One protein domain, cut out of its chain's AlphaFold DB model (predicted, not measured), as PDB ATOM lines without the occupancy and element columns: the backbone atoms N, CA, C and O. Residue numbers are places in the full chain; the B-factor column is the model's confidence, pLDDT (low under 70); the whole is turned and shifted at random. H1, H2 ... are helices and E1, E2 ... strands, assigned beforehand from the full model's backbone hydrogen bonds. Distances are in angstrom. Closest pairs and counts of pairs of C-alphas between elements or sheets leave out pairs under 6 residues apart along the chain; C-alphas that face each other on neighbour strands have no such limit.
ATOM      1  N   ASN A  59      -4.108  55.195   6.370       59.47
ATOM      2  CA  ASN A  59      -3.626  55.699   7.664       59.47
ATOM      3  C   ASN A  59      -3.275  54.533   8.601       59.47
ATOM      4  O   ASN A  59      -4.046  54.185   9.498       59.47
ATOM      5  N   VAL A  60      -2.134  53.883   8.358       64.75
ATOM      6  CA  VAL A  60      -1.652  52.774   9.197       64.75
ATOM      7  C   VAL A  60      -1.149  53.339  10.532       64.75
ATOM      8  O   VAL A  60      -0.214  54.142  10.528       64.75
ATOM      9  N   PRO A  61      -1.732  52.951  11.685       78.50
ATOM     10  CA  PRO A  61      -1.218  53.365  12.984       78.50
ATOM     11  C   PRO A  61       0.231  52.898  13.165       78.50
ATOM     12  O   PRO A  61       0.605  51.815  12.705       78.50
ATOM     13  N   THR A  62       1.045  53.692  13.862       89.38
ATOM     14  CA  THR A  62       2.426  53.307  14.181       89.38
ATOM     15  C   THR A  62       2.454  52.027  15.016       89.38
ATOM     16  O   THR A  62       1.503  51.730  15.746       89.38
ATOM     17  N   PHE A  63       3.558  51.278  14.946       89.94
ATOM     18  CA  PHE A  63       3.754  50.060  15.738       89.94
ATOM     19  C   PHE A  63       3.407  50.245  17.221       89.94
ATOM     20  O   PHE A  63       2.633  49.466  17.776       89.94
ATOM     21  N   SER A  64       3.893  51.329  17.835       91.12
ATOM     22  CA  SER A  64       3.606  51.656  19.234       91.12
ATOM     23  C   SER A  64       2.110  51.832  19.488       91.12
ATOM     24  O   SER A  64       1.575  51.269  20.438       91.12
ATOM     25  N   LYS A  65       1.401  52.546  18.605       91.75
ATOM     26  CA  LYS A  65      -0.038  52.792  18.753       91.75
ATOM     27  C   LYS A  65      -0.858  51.505  18.634       91.75
ATOM     28  O   LYS A  65      -1.822  51.328  19.371       91.75
ATOM     29  N   LYS A  66      -0.457  50.583  17.753       90.81
ATOM     30  CA  LYS A  66      -1.091  49.257  17.643       90.81
ATOM     31  C   LYS A  66      -0.866  48.427  18.901       90.81
ATOM     32  O   LYS A  66      -1.814  47.853  19.428       90.81
ATOM     33  N   LEU A  67       0.367  48.405  19.410       92.25
ATOM     34  CA  LEU A  67       0.681  47.701  20.649       92.25
ATOM     35  C   LEU A  67      -0.108  48.266  21.826       92.25
ATOM     36  O   LEU A  67      -0.669  47.477  22.573       92.25
ATOM     37  N   MET A  68      -0.231  49.586  21.966       93.31
ATOM     38  CA  MET A  68      -1.076  50.189  23.003       93.31
ATOM     39  C   MET A  68      -2.529  49.710  22.904       93.31
ATOM     40  O   MET A  68      -3.118  49.318  23.906       93.31
ATOM     41  N   ASN A  69      -3.095  49.674  21.695       90.00
ATOM     42  CA  ASN A  69      -4.472  49.224  21.492       90.00
ATOM     43  C   ASN A  69      -4.664  47.745  21.863       90.00
ATOM     44  O   ASN A  69      -5.635  47.409  22.540       90.00
ATOM     45  N   ILE A  70      -3.743  46.870  21.449       88.44
ATOM     46  CA  ILE A  70      -3.821  45.421  21.700       88.44
ATOM     47  C   ILE A  70      -3.552  45.110  23.175       88.44
ATOM     48  O   ILE A  70      -4.314  44.391  23.811       88.44
ATOM     49  N   THR A  71      -2.476  45.670  23.724       90.62
ATOM     50  CA  THR A  71      -1.996  45.367  25.079       90.62
ATOM     51  C   THR A  71      -2.728  46.134  26.169       90.62
ATOM     52  O   THR A  71      -2.641  45.731  27.317       90.62
ATOM     53  N   GLY A  72      -3.395  47.248  25.850       91.06
ATOM     54  CA  GLY A  72      -3.964  48.157  26.849       91.06
ATOM     55  C   GLY A  72      -2.922  48.952  27.648       91.06
ATOM     56  O   GLY A  72      -3.290  49.661  28.581       91.06
ATOM     57  N   MET A  73      -1.635  48.855  27.302       94.31
ATOM     58  CA  MET A  73      -0.550  49.525  28.020       94.31
ATOM     59  C   MET A  73      -0.350  50.966  27.549       94.31
ATOM     60  O   MET A  73      -0.685  51.334  26.422       94.31
ATOM     61  N   ASN A  74       0.242  51.786  28.418       93.50
ATOM     62  CA  ASN A  74       0.595  53.162  28.081       93.50
ATOM     63  C   ASN A  74       1.812  53.236  27.140       93.50
ATOM     64  O   ASN A  74       2.573  52.279  26.970       93.50
ATOM     65  N   GLU A  75       2.008  54.409  26.542       93.06
ATOM     66  CA  GLU A  75       3.072  54.642  25.567       93.06
ATOM     67  C   GLU A  75       4.479  54.443  26.149       93.06
ATOM     68  O   GLU A  75       5.340  53.886  25.474       93.06
ATOM     69  N   GLN A  76       4.707  54.831  27.408       92.50
ATOM     70  CA  GLN A  76       6.016  54.722  28.065       92.50
ATOM     71  C   GLN A  76       6.454  53.264  28.206       92.50
ATOM     72  O   GLN A  76       7.591  52.916  27.881       92.50
ATOM     73  N   TRP A  77       5.539  52.396  28.645       93.94
ATOM     74  CA  TRP A  77       5.802  50.967  28.736       93.94
ATOM     75  C   TRP A  77       6.077  50.385  27.350       93.94
ATOM     76  O   TRP A  77       7.083  49.702  27.169       93.94
ATOM     77  N   VAL A  78       5.232  50.698  26.360       94.25
ATOM     78  CA  VAL A  78       5.373  50.183  24.989       94.25
ATOM     79  C   VAL A  78       6.705  50.610  24.374       94.25
ATOM     80  O   VAL A  78       7.433  49.764  23.857       94.25
ATOM     81  N   ALA A  79       7.065  51.889  24.473       92.50
ATOM     82  CA  ALA A  79       8.332  52.411  23.971       92.50
ATOM     83  C   ALA A  79       9.541  51.715  24.613       92.50
ATOM     84  O   ALA A  79      10.504  51.411  23.912       92.50
ATOM     85  N   ALA A  80       9.472  51.393  25.909       93.94
ATOM     86  CA  ALA A  80      10.535  50.674  26.606       93.94
ATOM     87  C   ALA A  80      10.679  49.202  26.169       93.94
ATOM     88  O   ALA A  80      11.764  48.631  26.285       93.94
ATOM     89  N   GLN A  81       9.605  48.570  25.675       93.00
ATOM     90  CA  GLN A  81       9.642  47.166  25.242       93.00
ATOM     91  C   GLN A  81      10.067  46.982  23.783       93.00
ATOM     92  O   GLN A  81      10.557  45.908  23.423       93.00
ATOM     93  N   ILE A  82       9.859  47.991  22.933       93.25
ATOM     94  CA  ILE A  82      10.164  47.897  21.504       93.25
ATOM     95  C   ILE A  82      11.679  47.845  21.301       93.25
ATOM     96  O   ILE A  82      12.421  48.731  21.718       93.25
ATOM     97  N   LYS A  83      12.137  46.815  20.590       91.12
ATOM     98  CA  LYS A  83      13.534  46.644  20.187       91.12
ATOM     99  C   LYS A  83      13.630  46.532  18.677       91.12
ATOM    100  O   LYS A  83      12.795  45.893  18.042       91.12
ATOM    101  N   GLN A  84      14.668  47.118  18.098       89.31
ATOM    102  CA  GLN A  84      14.996  46.879  16.698       89.31
ATOM    103  C   GLN A  84      15.749  45.551  16.581       89.31
ATOM    104  O   GLN A  84      16.724  45.324  17.299       89.31
ATOM    105  N   LYS A  85      15.277  44.655  15.713       85.12
ATOM    106  CA  LYS A  85      15.903  43.353  15.475       85.12
ATOM    107  C   LYS A  85      15.944  43.087  13.974       85.12
ATOM    108  O   LYS A  85      14.923  42.765  13.366       85.12
ATOM    109  N   GLY A  86      17.131  43.259  13.391       81.56
ATOM    110  CA  GLY A  86      17.297  43.331  11.938       81.56
ATOM    111  C   GLY A  86      16.529  44.526  11.370       81.56
ATOM    112  O   GLY A  86      16.585  45.625  11.924       81.56
ATOM    113  N   ASP A  87      15.747  44.278  10.322       84.81
ATOM    114  CA  ASP A  87      15.035  45.326   9.579       84.81
ATOM    115  C   ASP A  87      13.671  45.703  10.180       84.81
ATOM    116  O   ASP A  87      12.977  46.570   9.654       84.81
ATOM    117  N   SER A  88      13.244  45.051  11.268       84.31
ATOM    118  CA  SER A  88      11.940  45.307  11.894       84.31
ATOM    119  C   SER A  88      12.034  45.660  13.369       84.31
ATOM    120  O   SER A  88      12.893  45.175  14.109       84.31
ATOM    121  N   LYS A  89      11.081  46.484  13.807       92.56
ATOM    122  CA  LYS A  89      10.775  46.676  15.223       92.56
ATOM    123  C   LYS A  89      10.033  45.451  15.740       92.56
ATOM    124  O   LYS A  89       9.154  44.922  15.059       92.56
ATOM    125  N   CYS A  90      10.384  45.018  16.941       92.44
ATOM    126  CA  CYS A  90       9.826  43.833  17.563       92.44
ATOM    127  C   CYS A  90       9.575  44.050  19.057       92.44
ATOM    128  O   CYS A  90      10.237  44.865  19.701       92.44
ATOM    129  N   ILE A  91       8.664  43.258  19.614       94.50
ATOM    130  CA  ILE A  91       8.429  43.136  21.054       94.50
ATOM    131  C   ILE A  91       8.861  41.733  21.523       94.50
ATOM    132  O   ILE A  91       8.525  40.736  20.875       94.50
ATOM    133  N   PRO A  92       9.657  41.611  22.598       93.31
ATOM    134  CA  PRO A  92      10.110  40.312  23.078       93.31
ATOM    135  C   PRO A  92       8.982  39.527  23.759       93.31
ATOM    136  O   PRO A  92       8.163  40.077  24.496       93.31
ATOM    137  N   TRP A  93       8.991  38.207  23.566       91.38
ATOM    138  CA  TRP A  93       8.039  37.274  24.175       91.38
ATOM    139  C   TRP A  93       8.018  37.369  25.698       91.38
ATOM    140  O   TRP A  93       6.955  37.260  26.293       91.38
ATOM    141  N   THR A  94       9.163  37.604  26.341       91.75
ATOM    142  CA  THR A  94       9.237  37.740  27.801       91.75
ATOM    143  C   THR A  94       8.305  38.833  28.312       91.75
ATOM    144  O   THR A  94       7.568  38.605  29.262       91.75
ATOM    145  N   SER A  95       8.260  39.980  27.632       92.88
ATOM    146  CA  SER A  95       7.396  41.100  28.012       92.88
ATOM    147  C   SER A  95       5.921  40.791  27.765       92.88
ATOM    148  O   SER A  95       5.077  41.121  28.594       92.88
ATOM    149  N   LEU A  96       5.605  40.107  26.659       92.69
ATOM    150  CA  LEU A  96       4.242  39.650  26.368       92.69
ATOM    151  C   LEU A  96       3.770  38.599  27.382       92.69
ATOM    152  O   LEU A  96       2.630  38.649  27.832       92.69
ATOM    153  N   LYS A  97       4.645  37.672  27.780       91.50
ATOM    154  CA  LYS A  97       4.359  36.636  28.774       91.50
ATOM    155  C   LYS A  97       4.039  37.245  30.135       91.50
ATOM    156  O   LYS A  97       3.027  36.875  30.723       91.50
ATOM    157  N   GLU A  98       4.866  38.175  30.612       93.12
ATOM    158  CA  GLU A  98       4.598  38.884  31.870       93.12
ATOM    159  C   GLU A  98       3.256  39.613  31.812       93.12
ATOM    160  O   GLU A  98       2.462  39.538  32.749       93.12
ATOM    161  N   LEU A  99       2.941  40.233  30.674       92.38
ATOM    162  CA  LEU A  99       1.654  40.880  30.477       92.38
ATOM    163  C   LEU A  99       0.491  39.873  30.532       92.38
ATOM    164  O   LEU A  99      -0.471  40.092  31.256       92.38
ATOM    165  N   ILE A 100       0.580  38.722  29.863       89.38
ATOM    166  CA  ILE A 100      -0.466  37.678  29.907       89.38
ATOM    167  C   ILE A 100      -0.717  37.172  31.338       89.38
ATOM    168  O   ILE A 100      -1.844  36.793  31.674       89.38
ATOM    169  N   LEU A 101       0.315  37.147  32.183       90.44
ATOM    170  CA  LEU A 101       0.210  36.699  33.571       90.44
ATOM    171  C   LEU A 101      -0.370  37.770  34.501       90.44
ATOM    172  O   LEU A 101      -1.142  37.430  35.395       90.44
ATOM    173  N   THR A 102      -0.018  39.037  34.286       92.81
ATOM    174  CA  THR A 102      -0.302  40.139  35.224       92.81
ATOM    175  C   THR A 102      -1.480  41.025  34.824       92.81
ATOM    176  O   THR A 102      -2.019  41.738  35.670       92.81
ATOM    177  N   HIS A 103      -1.906  40.995  33.561       91.25
ATOM    178  CA  HIS A 103      -2.942  41.892  33.057       91.25
ATOM    179  C   HIS A 103      -4.299  41.586  33.712       91.25
ATOM    180  O   HIS A 103      -4.741  40.441  33.751       91.25
ATOM    181  N   SER A 104      -4.977  42.614  34.226       89.56
ATOM    182  CA  SER A 104      -6.253  42.464  34.939       89.56
ATOM    183  C   SER A 104      -7.432  42.185  33.999       89.56
ATOM    184  O   SER A 104      -8.312  41.392  34.323       89.56
ATOM    185  N   ASP A 105      -7.436  42.794  32.808       88.44
ATOM    186  CA  ASP A 105      -8.460  42.558  31.781       88.44
ATOM    187  C   ASP A 105      -8.240  41.225  31.047       88.44
ATOM    188  O   ASP A 105      -7.267  41.050  30.309       88.44
ATOM    189  N   VAL A 106      -9.187  40.299  31.209       83.31
ATOM    190  CA  VAL A 106      -9.183  38.978  30.566       83.31
ATOM    191  C   VAL A 106      -9.199  39.070  29.038       83.31
ATOM    192  O   VAL A 106      -8.551  38.257  28.385       83.31
ATOM    193  N   ARG A 107      -9.886  40.051  28.443       82.56
ATOM    194  CA  ARG A 107      -9.932  40.201  26.980       82.56
ATOM    195  C   ARG A 107      -8.566  40.585  26.436       82.56
ATOM    196  O   ARG A 107      -8.051  39.905  25.557       82.56
ATOM    197  N   LYS A 108      -7.918  41.576  27.051       87.50
ATOM    198  CA  LYS A 108      -6.559  41.992  26.674       87.50
ATOM    199  C   LYS A 108      -5.540  40.874  26.847       87.50
ATOM    200  O   LYS A 108      -4.675  40.701  25.996       87.50
ATOM    201  N   ARG A 109      -5.675  40.044  27.888       86.25
ATOM    202  CA  ARG A 109      -4.846  38.833  28.031       86.25
ATOM    203  C   ARG A 109      -4.990  37.899  26.836       86.25
ATOM    204  O   ARG A 109      -3.981  37.399  26.350       86.25
ATOM    205  N   LEU A 110      -6.219  37.654  26.382       82.00
ATOM    206  CA  LEU A 110      -6.484  36.791  25.229       82.00
ATOM    207  C   LEU A 110      -5.942  37.399  23.934       82.00
ATOM    208  O   LEU A 110      -5.349  36.664  23.148       82.00
ATOM    209  N   ASP A 111      -6.063  38.712  23.743       85.81
ATOM    210  CA  ASP A 111      -5.526  39.401  22.565       85.81
ATOM    211  C   ASP A 111      -3.995  39.309  22.514       85.81
ATOM    212  O   ASP A 111      -3.415  38.945  21.492       85.81
ATOM    213  N   VAL A 112      -3.324  39.556  23.643       89.94
ATOM    214  CA  VAL A 112      -1.862  39.443  23.766       89.94
ATOM    215  C   VAL A 112      -1.404  37.993  23.607       89.94
ATOM    216  O   VAL A 112      -0.386  37.725  22.962       89.94
ATOM    217  N   PHE A 113      -2.157  37.039  24.156       85.00
ATOM    218  CA  PHE A 113      -1.892  35.616  23.976       85.00
ATOM    219  C   PHE A 113      -2.025  35.210  22.505       85.00
ATOM    220  O   PHE A 113      -1.114  34.588  21.962       85.00
ATOM    221  N   ALA A 114      -3.098  35.628  21.833       83.44
ATOM    222  CA  ALA A 114      -3.301  35.380  20.413       83.44
ATOM    223  C   ALA A 114      -2.175  36.006  19.579       83.44
ATOM    224  O   ALA A 114      -1.538  35.291  18.806       83.44
ATOM    225  N   LEU A 115      -1.844  37.285  19.794       88.62
ATOM    226  CA  LEU A 115      -0.719  37.964  19.137       88.62
ATOM    227  C   LEU A 115       0.588  37.169  19.282       88.62
ATOM    228  O   LEU A 115       1.347  37.022  18.324       88.62
ATOM    229  N   SER A 116       0.830  36.618  20.471       86.62
ATOM    230  CA  SER A 116       2.020  35.818  20.758       86.62
ATOM    231  C   SER A 116       2.034  34.495  19.996       86.62
ATOM    232  O   SER A 116       3.070  34.121  19.458       86.62
ATOM    233  N   ILE A 117       0.897  33.803  19.881       81.81
ATOM    234  CA  ILE A 117       0.794  32.592  19.053       81.81
ATOM    235  C   ILE A 117       1.065  32.925  17.581       81.81
ATOM    236  O   ILE A 117       1.859  32.236  16.937       81.81
ATOM    237  N   TYR A 118       0.488  34.009  17.059       78.25
ATOM    238  CA  TYR A 118       0.720  34.420  15.673       78.25
ATOM    239  C   TYR A 118       2.187  34.743  15.400       78.25
ATOM    240  O   TYR A 118       2.754  34.225  14.442       78.25
ATOM    241  N   GLY A 119       2.818  35.563  16.241       82.00
ATOM    242  CA  GLY A 119       4.182  36.023  15.986       82.00
ATOM    243  C   GLY A 119       5.276  35.030  16.359       82.00
ATOM    244  O   GLY A 119       6.369  35.108  15.809       82.00
ATOM    245  N   LEU A 120       5.009  34.100  17.279       82.75
ATOM    246  CA  LEU A 120       6.022  33.151  17.754       82.75
ATOM    247  C   LEU A 120       5.870  31.755  17.157       82.75
ATOM    248  O   LEU A 120       6.882  31.087  16.964       82.75
ATOM    249  N   ALA A 121       4.643  31.299  16.892       73.06
ATOM    250  CA  ALA A 121       4.399  29.951  16.384       73.06
ATOM    251  C   ALA A 121       4.091  29.949  14.883       73.06
ATOM    252  O   ALA A 121       4.674  29.154  14.152       73.06
ATOM    253  N   ILE A 122       3.201  30.834  14.423       70.88
ATOM    254  CA  ILE A 122       2.692  30.793  13.042       70.88
ATOM    255  C   ILE A 122       3.637  31.514  12.074       70.88
ATOM    256  O   ILE A 122       3.993  30.961  11.038       70.88
ATOM    257  N   PHE A 123       4.094  32.714  12.433       75.38
ATOM    258  CA  PHE A 123       4.960  33.547  11.595       75.38
ATOM    259  C   PHE A 123       6.234  33.994  12.338       75.38
ATOM    260  O   PHE A 123       6.455  35.193  12.521       75.38
ATOM    261  N   PRO A 124       7.090  33.060  12.793       74.81
ATOM    262  CA  PRO A 124       8.303  33.413  13.517       74.81
ATOM    263  C   PRO A 124       9.313  34.098  12.593       74.81
ATOM    264  O   PRO A 124      10.056  33.446  11.865       74.81
ATOM    265  N   LYS A 125       9.383  35.429  12.654       81.06
ATOM    266  CA  LYS A 125      10.415  36.203  11.948       81.06
ATOM    267  C   LYS A 125      11.717  36.290  12.738       81.06
ATOM    268  O   LYS A 125      12.806  36.274  12.171       81.06
ATOM    269  N   ALA A 126      11.618  36.391  14.060       80.75
ATOM    270  CA  ALA A 126      12.770  36.463  14.942       80.75
ATOM    271  C   ALA A 126      12.514  35.667  16.220       80.75
ATOM    272  O   ALA A 126      11.526  35.885  16.914       80.75
ATOM    273  N   LEU A 127      13.447  34.778  16.575       81.88
ATOM    274  CA  LEU A 127      13.276  33.875  17.714       81.88
ATOM    275  C   LEU A 127      12.917  34.638  18.997       81.88
ATOM    276  O   LEU A 127      13.629  35.572  19.390       81.88
ATOM    277  N   GLY A 128      11.811  34.237  19.630       85.50
ATOM    278  CA  GLY A 128      11.313  34.805  20.884       85.50
ATOM    279  C   GLY A 128      10.818  36.249  20.787       85.50
ATOM    280  O   GLY A 128      10.788  36.932  21.807       85.50
ATOM    281  N   HIS A 129      10.517  36.753  19.589       89.50
ATOM    282  CA  HIS A 129      10.065  38.125  19.368       89.50
ATOM    283  C   HIS A 129       8.902  38.151  18.375       89.50
ATOM    284  O   HIS A 129       8.882  37.380  17.422       89.50
ATOM    285  N   VAL A 130       7.969  39.075  18.582       89.88
ATOM    286  CA  VAL A 130       6.879  39.364  17.645       89.88
ATOM    287  C   VAL A 130       7.221  40.649  16.906       89.88
ATOM    288  O   VAL A 130       7.516  41.658  17.545       89.88
ATOM    289  N   ASP A 131       7.224  40.614  15.577       90.56
ATOM    290  CA  ASP A 131       7.569  41.775  14.758       90.56
ATOM    291  C   ASP A 131       6.359  42.655  14.392       90.56
ATOM    292  O   ASP A 131       5.189  42.304  14.589       90.56
ATOM    293  N   GLU A 132       6.663  43.839  13.866       90.62
ATOM    294  CA  GLU A 132       5.686  44.850  13.467       90.62
ATOM    295  C   GLU A 132       4.658  44.363  12.433       90.62
ATOM    296  O   GLU A 132       3.488  44.741  12.539       90.62
ATOM    297  N   ALA A 133       5.036  43.511  11.475       85.50
ATOM    298  CA  ALA A 133       4.122  43.041  10.433       85.50
ATOM    299  C   ALA A 133       3.012  42.154  11.012       85.50
ATOM    300  O   ALA A 133       1.859  42.241  10.594       85.50
ATOM    301  N   ILE A 134       3.327  41.361  12.037       85.88
ATOM    302  CA  ILE A 134       2.334  40.534  12.738       85.88
ATOM    303  C   ILE A 134       1.361  41.396  13.531       85.88
ATOM    304  O   ILE A 134       0.166  41.118  13.579       85.88
ATOM    305  N   THR A 135       1.857  42.483  14.111       87.56
ATOM    306  CA  THR A 135       1.012  43.429  14.842       87.56
ATOM    307  C   THR A 135       0.122  44.233  13.887       87.56
ATOM    308  O   THR A 135      -1.019  44.533  14.224       87.56
ATOM    309  N   ASP A 136       0.601  44.544  12.676       84.00
ATOM    310  CA  ASP A 136      -0.225  45.114  11.602       84.00
ATOM    311  C   ASP A 136      -1.336  44.155  11.168       84.00
ATOM    312  O   ASP A 136      -2.498  44.552  11.099       84.00
ATOM    313  N   LEU A 137      -1.000  42.881  10.951       79.38
ATOM    314  CA  LEU A 137      -1.983  41.846  10.652       79.38
ATOM    315  C   LEU A 137      -3.040  41.756  11.764       79.38
ATOM    316  O   LEU A 137      -4.234  41.771  11.477       79.38
ATOM    317  N   PHE A 138      -2.610  41.728  13.026       78.94
ATOM    318  CA  PHE A 138      -3.501  41.614  14.179       78.94
ATOM    319  C   PHE A 138      -4.434  42.827  14.333       78.94
ATOM    320  O   PHE A 138      -5.641  42.646  14.457       78.94
ATOM    321  N   ASP A 139      -3.922  44.060  14.234       78.25
ATOM    322  CA  ASP A 139      -4.730  45.296  14.305       78.25
ATOM    323  C   ASP A 139      -5.794  45.368  13.193       78.25
ATOM    324  O   ASP A 139      -6.891  45.896  13.389       78.25
ATOM    325  N   ARG A 140      -5.503  44.805  12.013       73.75
ATOM    326  CA  ARG A 140      -6.458  44.735  10.896       73.75
ATOM    327  C   ARG A 140      -7.555  43.699  11.114       73.75
ATOM    328  O   ARG A 140      -8.666  43.896  10.611       73.75
ATOM    329  N   LEU A 141      -7.245  42.620  11.828       68.69
ATOM    330  CA  LEU A 141      -8.187  41.557  12.169       68.69
ATOM    331  C   LEU A 141      -9.086  41.960  13.349       68.69
ATOM    332  O   LEU A 141     -10.300  41.771  13.272       68.69
ATOM    333  N   ASP A 142      -8.521  42.590  14.382       59.56
ATOM    334  CA  ASP A 142      -9.237  43.034  15.591       59.56
ATOM    335  C   ASP A 142     -10.372  44.022  15.267       59.56
ATOM    336  O   ASP A 142     -11.487  43.931  15.780       59.56
ATOM    337  N   LYS A 143     -10.158  44.892  14.275       61.44
ATOM    338  CA  LYS A 143     -11.171  45.847  13.798       61.44
ATOM    339  C   LYS A 143     -12.365  45.204  13.075       61.44
ATOM    340  O   LYS A 143     -13.266  45.938  12.666       61.44
ATOM    341  N   LYS A 144     -12.380  43.880  12.846       52.28
ATOM    342  CA  LYS A 144     -13.382  43.229  11.985       52.28
ATOM    343  C   LYS A 144     -13.836  41.809  12.361       52.28
ATOM    344  O   LYS A 144     -14.327  41.167  11.442       52.28
ATOM    345  N   VAL A 145     -13.762  41.342  13.620       47.38
ATOM    346  CA  VAL A 145     -14.563  40.220  14.222       47.38
ATOM    347  C   VAL A 145     -13.720  39.269  15.090       47.38
ATOM    348  O   VAL A 145     -12.577  38.951  14.777       47.38
ATOM    349  N   THR A 146     -14.398  38.730  16.114       54.03
ATOM    350  CA  THR A 146     -14.321  37.458  16.883       54.03
ATOM    351  C   THR A 146     -13.759  36.200  16.175       54.03
ATOM    352  O   THR A 146     -13.831  35.091  16.702       54.03
ATOM    353  N   LEU A 147     -13.224  36.337  14.965       50.59
ATOM    354  CA  LEU A 147     -12.747  35.281  14.084       50.59
ATOM    355  C   LEU A 147     -11.371  34.771  14.520       50.59
ATOM    356  O   LEU A 147     -11.098  33.585  14.395       50.59
ATOM    357  N   ILE A 148     -10.535  35.639  15.098       51.31
ATOM    358  CA  ILE A 148      -9.230  35.257  15.657       51.31
ATOM    359  C   ILE A 148      -9.428  34.251  16.795       51.31
ATOM    360  O   ILE A 148      -8.817  33.185  16.805       51.31
ATOM    361  N   SER A 149     -10.343  34.556  17.719       50.34
ATOM    362  CA  SER A 149     -10.707  33.656  18.814       50.34
ATOM    363  C   SER A 149     -11.333  32.359  18.300       50.34
ATOM    364  O   SER A 149     -11.053  31.304  18.857       50.34
ATOM    365  N   ALA A 150     -12.131  32.414  17.228       53.09
ATOM    366  CA  ALA A 150     -12.742  31.231  16.620       53.09
ATOM    367  C   ALA A 150     -11.712  30.323  15.927       53.09
ATOM    368  O   ALA A 150     -11.719  29.117  16.148       53.09
ATOM    369  N   ILE A 151     -10.784  30.887  15.148       61.31
ATOM    370  CA  ILE A 151      -9.703  30.142  14.486       61.31
ATOM    371  C   ILE A 151      -8.765  29.538  15.529       61.31
ATOM    372  O   ILE A 151      -8.375  28.379  15.407       61.31
ATOM    373  N   LEU A 152      -8.435  30.287  16.584       60.50
ATOM    374  CA  LEU A 152      -7.616  29.787  17.682       60.50
ATOM    375  C   LEU A 152      -8.325  28.655  18.436       60.50
ATOM    376  O   LEU A 152      -7.708  27.623  18.694       60.50
ATOM    377  N   ALA A 153      -9.614  28.820  18.746       50.25
ATOM    378  CA  ALA A 153     -10.421  27.792  19.395       50.25
ATOM    379  C   ALA A 153     -10.503  26.523  18.541       50.25
ATOM    380  O   ALA A 153     -10.315  25.428  19.065       50.25
ATOM    381  N   GLU A 154     -10.702  26.657  17.230       55.28
ATOM    382  CA  GLU A 154     -10.818  25.515  16.323       55.28
ATOM    383  C   GLU A 154      -9.463  24.837  16.070       55.28
ATOM    384  O   GLU A 154      -9.382  23.610  16.025       55.28
ATOM    385  N   THR A 155      -8.373  25.608  16.008       63.81
ATOM    386  CA  THR A 155      -7.005  25.073  15.903       63.81
ATOM    387  C   THR A 155      -6.632  24.316  17.175       63.81
ATOM    388  O   THR A 155      -6.155  23.183  17.113       63.81
ATOM    389  N   PHE A 156      -6.899  24.898  18.346       54.28
ATOM    390  CA  PHE A 156      -6.642  24.258  19.635       54.28
ATOM    391  C   PHE A 156      -7.494  23.000  19.821       54.28
ATOM    392  O   PHE A 156      -6.981  21.957  20.227       54.28
ATOM    393  N   ARG A 157      -8.780  23.064  19.462       53.53
ATOM    394  CA  ARG A 157      -9.691  21.916  19.448       53.53
ATOM    395  C   ARG A 157      -9.161  20.808  18.540       53.53
ATOM    396  O   ARG A 157      -9.050  19.676  19.006       53.53
ATOM    397  N   SER A 158      -8.758  21.132  17.313       55.88
ATOM    398  CA  SER A 158      -8.215  20.166  16.348       55.88
ATOM    399  C   SER A 158      -6.937  19.498  16.863       55.88
ATOM    400  O   SER A 158      -6.838  18.275  16.869       55.88
ATOM    401  N   LEU A 159      -5.999  20.275  17.411       54.38
ATOM    402  CA  LEU A 159      -4.773  19.741  18.018       54.38
ATOM    403  C   LEU A 159      -5.064  18.864  19.247       54.38
ATOM    404  O   LEU A 159      -4.437  17.821  19.438       54.38
ATOM    405  N   SER A 160      -6.035  19.257  20.075       48.91
ATOM    406  CA  SER A 160      -6.431  18.489  21.259       48.91
ATOM    407  C   SER A 160      -7.120  17.166  20.907       48.91
ATOM    408  O   SER A 160      -6.921  16.181  21.617       48.91
ATOM    409  N   ALA A 161      -7.881  17.126  19.808       50.97
ATOM    410  CA  ALA A 161      -8.506  15.915  19.289       50.97
ATOM    411  C   ALA A 161      -7.448  14.943  18.745       50.97
ATOM    412  O   ALA A 161      -7.449  13.774  19.125       50.97
ATOM    413  N   CYS A 162      -6.474  15.442  17.975       54.22
ATOM    414  CA  CYS A 162      -5.337  14.638  17.517       54.22
ATOM    415  C   CYS A 162      -4.576  13.987  18.682       54.22
ATOM    416  O   CYS A 162      -4.190  12.826  18.593       54.22
ATOM    417  N   ARG A 163      -4.405  14.696  19.807       47.88
ATOM    418  CA  ARG A 163      -3.750  14.142  21.004       47.88
ATOM    419  C   ARG A 163      -4.528  12.987  21.643       47.88
ATOM    420  O   ARG A 163      -3.898  12.081  22.174       47.88
ATOM    421  N   LYS A 164      -5.863  13.029  21.635       50.31
ATOM    422  CA  LYS A 164      -6.705  11.978  22.235       50.31
ATOM    423  C   LYS A 164      -6.719  10.711  21.384       50.31
ATOM    424  O   LYS A 164      -6.541   9.629  21.924       50.31
ATOM    425  N   ASN A 165      -6.812  10.862  20.066       47.47
ATOM    426  CA  ASN A 165      -6.835   9.722  19.147       47.47
ATOM    427  C   ASN A 165      -5.498   8.957  19.127       47.47
ATOM    428  O   ASN A 165      -5.478   7.758  18.888       47.47
ATOM    429  N   LEU A 166      -4.386   9.627  19.453       50.12
ATOM    430  CA  LEU A 166      -3.076   8.986  19.627       50.12
ATOM    431  C   LEU A 166      -2.956   8.141  20.909       50.12
ATOM    432  O   LEU A 166      -2.002   7.385  21.024       50.12
ATOM    433  N   GLN A 167      -3.868   8.271  21.879       43.06
ATOM    434  CA  GLN A 167      -3.880   7.442  23.096       43.06
ATOM    435  C   GLN A 167      -4.786   6.209  22.969       43.06
ATOM    436  O   GLN A 167      -4.707   5.311  23.803       43.06
ATOM    437  N   GLU A 168      -5.636   6.165  21.943       44.41
ATOM    438  CA  GLU A 168      -6.620   5.099  21.730       44.41
ATOM    439  C   GLU A 168      -6.090   4.010  20.775       44.41
ATOM    440  O   GLU A 168      -6.421   2.839  20.934       44.41
ATOM    441  N   GLU A 169      -5.166   4.352  19.863       45.66
ATOM    442  CA  GLU A 169      -4.485   3.382  18.982       45.66
ATOM    443  C   GLU A 169      -3.439   2.493  19.698       45.66
ATOM    444  O   GLU A 169      -2.978   1.512  19.116       45.66
ATOM    445  N   ASP A 170      -3.085   2.777  20.958       39.22
ATOM    446  CA  ASP A 170      -2.093   2.004  21.729       39.22
ATOM    447  C   ASP A 170      -2.693   0.802  22.505       39.22
ATOM    448  O   ASP A 170      -1.963   0.107  23.216       39.22
TER     449      ASP A 170
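Overview. This is residues 59 to 170 of the 176 residues of an uncharacterized protein of Gossypium schwendimanii (UniProt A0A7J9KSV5). A small three-stranded sheet packs, mainly through E3, on residues 115 to 121 of H4, the helix in the middle of a body where H1, H3 and H5 also pack on H4; residues 153 to 170, mostly H6, stick out as a long arm. The printed part has 112 residues, with six named helices and three named strands in the order H1 H2 E1 E2 H3 H4 E3 H5 H6, mostly helix. The sheet, E1 E2 E3, is antiparallel. The whole is only just compact, close to loose, with a radius of gyration of the C-alphas of 15.5 A, and spans 53 by 29 by 29 A.

Along the chain. E1 is residues 83 to 85, E2 88 to 92 and E3 129 to 131. H1 is residues 63 to 71, from C-alpha 63 at (3.754, 50.060, 15.738); H2 75 to 81; H3 93 to 102; H4 106 to 122, 22.7 A long; H5 132 to 142; H6 147 to 168, 31.7 A long, to C-alpha 168 at (-6.620, 5.099, 21.730).

Arrangement. E1 and E2 form a hairpin, with N 83 and O 90 at 2.9 A; between E2 and E3, N 91 and O 130 are at 2.9 A. The closest C-alphas of H4 and E3 are Gly 119 and Val 130, 4.6 A. H1, H2, H3 and H5 only graze the sheet. H3 and H4 form a helical hairpin at a shallow tilt of 22 degrees, closest C-alphas Ile 100 and Arg 109, 4.9 A. H1 touches H4's residues 108 to 112 alone, closest C-alphas Thr 71 and Lys 108, 5.9 A. H5 touches H4's residues 115 to 119 alone, closest C-alphas Ile 134 and Gly 119, 5.9 A. H2 touches H1, about perpendicular at 81 degrees, closest C-alphas Val 78 and Ser 64, 6.2 A. H6 only just touches H4, with 3 pairs of C-alphas within 8 A, the closest Leu 152 and Ala 114, 7.6 A. Every O i to N i+4 pair is within hydrogen-bond range in H1 to H5, and 16 of 18 in H6.

Size, cuts and confidence. The C-alphas farthest apart, Asn 59 and Asp 170, are 55.5 A apart. The printed part has no cut and no long link. Residues 59 to 60 and 141 to 170 have pLDDT under 70.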